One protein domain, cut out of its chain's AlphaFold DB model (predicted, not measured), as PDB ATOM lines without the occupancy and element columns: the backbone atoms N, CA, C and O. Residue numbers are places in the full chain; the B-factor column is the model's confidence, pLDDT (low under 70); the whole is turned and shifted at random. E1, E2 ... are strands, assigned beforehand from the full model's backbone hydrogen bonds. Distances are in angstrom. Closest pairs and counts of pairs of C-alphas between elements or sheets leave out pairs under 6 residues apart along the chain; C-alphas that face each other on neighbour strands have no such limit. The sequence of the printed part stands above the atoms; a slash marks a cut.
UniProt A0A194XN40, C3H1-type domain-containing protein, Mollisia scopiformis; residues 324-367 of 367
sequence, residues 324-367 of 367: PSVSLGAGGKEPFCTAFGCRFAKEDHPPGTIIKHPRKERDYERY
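What this domain is: This is residues 324 to 367 of the 367 residues of the protein "C3H1-type domain-containing protein" of Mollisia scopiformis (UniProt A0A194XN40). Little regular structure: two short parallel strands, E1 and E2, side by side, with a long looping link between them and a free tail, residues 361 to 367, that sticks out and adds to the length. Before E1 the chain folds back so that residues 326 to 327 pair with residues 336 to 337 of E1, antiparallel. The printed part has 44 residues with two named strands, E1 then E2, and no named helix; the class is all strand, with 9 residues in named elements. It is loose, with a radius of gyration of the C-alphas of 11.9 A and spans of 42 by 18 by 14 A.

Where its parts are: E1, residues 336 to 340, is 11.8 A long and begins at C-alpha 336 (104.947, 79.680, 110.406). E2, residues 354 to 357, is 9.1 A long and ends at C-alpha 357 (103.645, 69.978, 107.950).

How they stand to each other: E1 and E2 are parallel neighbours at 17 degrees. C-alphas 336 and 354 face each other at 4.5 A. N 337 and O 354 are within hydrogen-bond range at 2.8 A.

The domain as a whole: The C-alphas farthest apart, Gly 331 and Tyr 367, are 42.7 A apart. The printed part has no cut. The link from E1 to E2 is long, 13 residues. The pLDDT is under 70 at residues 329 to 332 and 360 to 367.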
ATOM      1  N   PRO A 324     107.787  80.796  99.802       88.62
ATOM      2  CA  PRO A 324     106.722  81.785  99.597       88.62
ATOM      3  C   PRO A 324     105.468  81.503 100.444       88.62
ATOM      4  O   PRO A 324     104.478  82.221 100.350       88.62
ATOM      5  N   SER A 325     105.462  80.420 101.230       88.44
ATOM      6  CA  SER A 325     104.315  79.973 102.042       88.44
ATOM      7  C   SER A 325     104.451  80.328 103.528       88.44
ATOM      8  O   SER A 325     103.755  79.753 104.375       88.44
ATOM      9  N   VAL A 326     105.359  81.254 103.853       87.94
ATOM     10  CA  VAL A 326     105.565  81.745 105.217       87.94
ATOM     11  C   VAL A 326     104.569  82.847 105.539       87.94
ATOM     12  O   VAL A 326     104.464  83.845 104.835       87.94
ATOM     13  N   SER A 327     103.858  82.675 106.646       84.38
ATOM     14  CA  SER A 327     103.086  83.740 107.277       84.38
ATOM     15  C   SER A 327     103.902  84.325 108.424       84.38
ATOM     16  O   SER A 327     104.215  83.629 109.392       84.38
ATOM     17  N   LEU A 328     104.247  85.608 108.314       75.38
ATOM     18  CA  LEU A 328     104.859  86.373 109.399       75.38
ATOM     19  C   LEU A 328     103.762  86.641 110.439       75.38
ATOM     20  O   LEU A 328     102.823  87.390 110.179       75.38
ATOM     21  N   GLY A 329     103.810  85.958 111.584       63.06
ATOM     22  CA  GLY A 329     102.788  86.085 112.622       63.06
ATOM     23  C   GLY A 329     102.625  87.532 113.111       63.06
ATOM     24  O   GLY A 329     103.604  88.248 113.311       63.06
ATOM     25  N   ALA A 330     101.385  87.969 113.340       58.88
ATOM     26  CA  ALA A 330     101.105  89.257 113.974       58.88
ATOM     27  C   ALA A 330     101.270  89.170 115.507       58.88
ATOM     28  O   ALA A 330     100.979  88.138 116.115       58.88
ATOM     29  N   GLY A 331     101.701  90.267 116.142       59.34
ATOM     30  CA  GLY A 331     101.647  90.423 117.604       59.34
ATOM     31  C   GLY A 331     102.634  89.562 118.400       59.34
ATOM     32  O   GLY A 331     102.276  89.028 119.442       59.34
ATOM     33  N   GLY A 332     103.866  89.393 117.914       63.00
ATOM     34  CA  GLY A 332     104.919  88.687 118.657       63.00
ATOM     35  C   GLY A 332     104.970  87.173 118.438       63.00
ATOM     36  O   GLY A 332     105.949  86.560 118.852       63.00
ATOM     37  N   LYS A 333     103.990  86.593 117.733       70.00
ATOM     38  CA  LYS A 333     103.969  85.171 117.361       70.00
ATOM     39  C   LYS A 333     105.097  84.820 116.387       70.00
ATOM     40  O   LYS A 333     105.456  85.631 115.530       70.00
ATOM     41  N   GLU A 334     105.630  83.610 116.523       79.31
ATOM     42  CA  GLU A 334     106.643  83.063 115.618       79.31
ATOM     43  C   GLU A 334     106.085  82.929 114.188       79.31
ATOM     44  O   GLU A 334     104.889  82.652 114.011       79.31
ATOM     45  N   PRO A 335     106.913  83.156 113.150       87.25
ATOM     46  CA  PRO A 335     106.510  82.892 111.778       87.25
ATOM     47  C   PRO A 335     106.178  81.406 111.604       87.25
ATOM     48  O   PRO A 335     106.741  80.543 112.274       87.25
ATOM     49  N   PHE A 336     105.255  81.079 110.704       89.38
ATOM     50  CA  PHE A 336     104.947  79.680 110.406       89.38
ATOM     51  C   PHE A 336     104.789  79.436 108.911       89.38
ATOM     52  O   PHE A 336     104.224  80.246 108.175       89.38
ATOM     53  N   CYS A 337     105.278  78.282 108.469       90.44
ATOM     54  CA  CYS A 337     105.114  77.797 107.110       90.44
ATOM     55  C   CYS A 337     103.815  76.993 107.006       90.44
ATOM     56  O   CYS A 337     103.566  76.068 107.786       90.44
ATOM     57  N   THR A 338     102.983  77.366 106.037       89.81
ATOM     58  CA  THR A 338     101.685  76.727 105.765       89.81
ATOM     59  C   THR A 338     101.754  75.647 104.690       89.81
ATOM     60  O   THR A 338     100.771  74.941 104.474       89.81
ATOM     61  N   ALA A 339     102.901  75.488 104.023       86.12
ATOM     62  CA  ALA A 339     103.061  74.494 102.973       86.12
ATOM     63  C   ALA A 339     102.976  73.071 103.542       86.12
ATOM     64  O   ALA A 339     103.706  72.705 104.466       86.12
ATOM     65  N   PHE A 340     102.112  72.251 102.945       85.56
ATOM     66  CA  PHE A 340     102.050  70.826 103.237       85.56
ATOM     67  C   PHE A 340     103.223  70.101 102.569       85.56
ATOM     68  O   PHE A 340     103.339  70.126 101.344       85.56
ATOM     69  N   GLY A 341     104.103  69.474 103.357       85.00
ATOM     70  CA  GLY A 341     105.301  68.822 102.825       85.00
ATOM     71  C   GLY A 341     106.265  69.822 102.185       85.00
ATOM     72  O   GLY A 341     106.711  69.609 101.055       85.00
ATOM     73  N   CYS A 342     106.545  70.928 102.889       88.44
ATOM     74  CA  CYS A 342     107.435  71.988 102.414       88.44
ATOM     75  C   CYS A 342     108.753  71.412 101.870       88.44
ATOM     76  O   CYS A 342     109.351  70.520 102.473       88.44
ATOM     77  N   ARG A 343     109.183  71.909 100.704       88.12
ATOM     78  CA  ARG A 343     110.413  71.463 100.026       88.12
ATOM     79  C   ARG A 343     111.606  72.389 100.248       88.12
ATOM     80  O   ARG A 343     112.702  72.029  99.846       88.12
ATOM     81  N   PHE A 344     111.368  73.553 100.837       89.44
ATOM     82  CA  PHE A 344     112.398  74.518 101.197       89.44
ATOM     83  C   PHE A 344     113.102  74.070 102.475       89.44
ATOM     84  O   PHE A 344     112.452  73.522 103.371       89.44
ATOM     85  N   ALA A 345     114.410  74.299 102.547       87.50
ATOM     86  CA  ALA A 345     115.210  73.986 103.720       87.50
ATOM     87  C   ALA A 345     114.876  74.950 104.870       87.50
ATOM     88  O   ALA A 345     114.181  75.954 104.685       87.50
ATOM     89  N   LYS A 346     115.331  74.655 106.089       86.62
ATOM     90  CA  LYS A 346     115.015  75.487 107.263       86.62
ATOM     91  C   LYS A 346     115.577  76.907 107.112       86.62
ATOM     92  O   LYS A 346     114.964  77.859 107.585       86.62
ATOM     93  N   GLU A 347     116.696  77.033 106.413       86.31
ATOM     94  CA  GLU A 347     117.445  78.263 106.150       86.31
ATOM     95  C   GLU A 347     116.735  79.169 105.129       86.31
ATOM     96  O   GLU A 347     116.904  80.385 105.153       86.31
ATOM     97  N   ASP A 348     115.867  78.591 104.293       89.31
ATOM     98  CA  ASP A 348     115.047  79.302 103.301       89.31
ATOM     99  C   ASP A 348     113.785  79.941 103.913       89.31
ATOM    100  O   ASP A 348     112.890  80.411 103.198       89.31
ATOM    101  N   HIS A 349     113.668  79.906 105.239       89.75
ATOM    102  CA  HIS A 349     112.585  80.508 106.000       89.75
ATOM    103  C   HIS A 349     113.150  81.574 106.949       89.75
ATOM    104  O   HIS A 349     114.293  81.465 107.400       89.75
ATOM    105  N   PRO A 350     112.342  82.574 107.345       88.50
ATOM    106  CA  PRO A 350     112.707  83.466 108.434       88.50
ATOM    107  C   PRO A 350     113.134  82.693 109.695       88.50
ATOM    108  O   PRO A 350     112.523  81.665 110.018       88.50
ATOM    109  N   PRO A 351     114.128  83.187 110.453       85.50
ATOM    110  CA  PRO A 351     114.545  82.576 111.707       85.50
ATOM    111  C   PRO A 351     113.366  82.339 112.657       85.50
ATOM    112  O   PRO A 351     112.508  83.206 112.829       85.50
ATOM    113  N   GLY A 352     113.323  81.153 113.267       84.44
ATOM    114  CA  GLY A 352     112.235  80.753 114.167       84.44
ATOM    115  C   GLY A 352     110.943  80.325 113.463       84.44
ATOM    116  O   GLY A 352     109.914  80.220 114.119       84.44
ATOM    117  N   THR A 353     110.956  80.082 112.144       88.94
ATOM    118  CA  THR A 353     109.751  79.615 111.441       88.94
ATOM    119  C   THR A 353     109.363  78.194 111.846       88.94
ATOM    120  O   THR A 353     110.126  77.250 111.643       88.94
ATOM    121  N   ILE A 354     108.133  78.021 112.332       89.00
ATOM    122  CA  ILE A 354     107.534  76.708 112.591       89.00
ATOM    123  C   ILE A 354     106.996  76.124 111.278       89.00
ATOM    124  O   ILE A 354     106.080  76.679 110.665       89.00
ATOM    125  N   ILE A 355     107.506  74.969 110.853       87.75
ATOM    126  CA  ILE A 355     106.981  74.239 109.690       87.75
ATOM    127  C   ILE A 355     105.879  73.289 110.169       87.75
ATOM    128  O   ILE A 355     106.168  72.267 110.781       87.75
ATOM    129  N   LYS A 356     104.604  73.621 109.908       81.50
ATOM    130  CA  LYS A 356     103.448  72.865 110.444       81.50
ATOM    131  C   LYS A 356     103.332  71.440 109.904       81.50
ATOM    132  O   LYS A 356     102.852  70.548 110.595       81.50
ATOM    133  N   HIS A 357     103.740  71.248 108.658       82.06
ATOM    134  CA  HIS A 357     103.645  69.978 107.950       82.06
ATOM    135  C   HIS A 357     105.008  69.658 107.341       82.06
ATOM    136  O   HIS A 357     105.173  69.774 106.117       82.06
ATOM    137  N   PRO A 358     106.007  69.330 108.182       74.06
ATOM    138  CA  PRO A 358     107.321  68.989 107.678       74.06
ATOM    139  C   PRO A 358     107.176  67.771 106.772       74.06
ATOM    140  O   PRO A 358     106.380  66.857 107.018       74.06
ATOM    141  N   ARG A 359     107.922  67.771 105.671       75.25
ATOM    142  CA  ARG A 359     108.071  66.557 104.878       75.25
ATOM    143  C   ARG A 359     108.684  65.506 105.806       75.25
ATOM    144  O   ARG A 359     109.639  65.836 106.496       75.25
ATOM    145  N   LYS A 360     108.141  64.281 105.843       66.25
ATOM    146  CA  LYS A 360     108.777  63.182 106.585       66.25
ATOM    147  C   LYS A 360     110.227  63.087 106.111       66.25
ATOM    148  O   LYS A 360     110.456  62.756 104.943       66.25
ATOM    149  N   GLU A 361     111.165  63.449 106.978       49.22
ATOM    150  CA  GLU A 361     112.575  63.166 106.769       49.22
ATOM    151  C   GLU A 361     112.667  61.644 106.625       49.22
ATOM    152  O   GLU A 361     112.131  60.893 107.438       49.22
ATOM    153  N   ARG A 362     113.216  61.165 105.506       42.38
ATOM    154  CA  ARG A 362     113.804  59.829 105.531       42.38
ATOM    155  C   ARG A 362     115.129  60.061 106.226       42.38
ATOM    156  O   ARG A 362     115.933  60.799 105.656       42.38
ATOM    157  N   ASP A 363     115.285  59.522 107.428       33.25
ATOM    158  CA  ASP A 363     116.527  59.578 108.191       33.25
ATOM    159  C   ASP A 363     117.679  59.110 107.293       33.25
ATOM    160  O   ASP A 363     117.870  57.923 107.044       33.25
ATOM    161  N   TYR A 364     118.405  60.069 106.730       36.91
ATOM    162  CA  TYR A 364     119.755  59.865 106.238       36.91
ATOM    163  C   TYR A 364     120.643  60.368 107.367       36.91
ATOM    164  O   TYR A 364     121.117  61.505 107.345       36.91
ATOM    165  N   GLU A 365     120.801  59.539 108.401       30.75
ATOM    166  CA  GLU A 365     121.920  59.713 109.316       30.75
ATOM    167  C   GLU A 365     123.200  59.706 108.479       30.75
ATOM    168  O   GLU A 365     123.442  58.808 107.669       30.75
ATOM    169  N   ARG A 366     123.964  60.790 108.624       36.72
ATOM    170  CA  ARG A 366     125.273  60.988 108.010       36.72
ATOM    171  C   ARG A 366     126.175  59.796 108.327       36.72
ATOM    172  O   ARG A 366     126.607  59.674 109.471       36.72
ATOM    173  N   TYR A 367     126.525  59.024 107.304       32.97
ATOM    174  CA  TYR A 367     127.750  58.229 107.250       32.97
ATOM    175  C   TYR A 367     128.367  58.334 105.864       32.97
ATOM    176  O   TYR A 367     127.620  58.151 104.874       32.97
TER     177      TYR A 367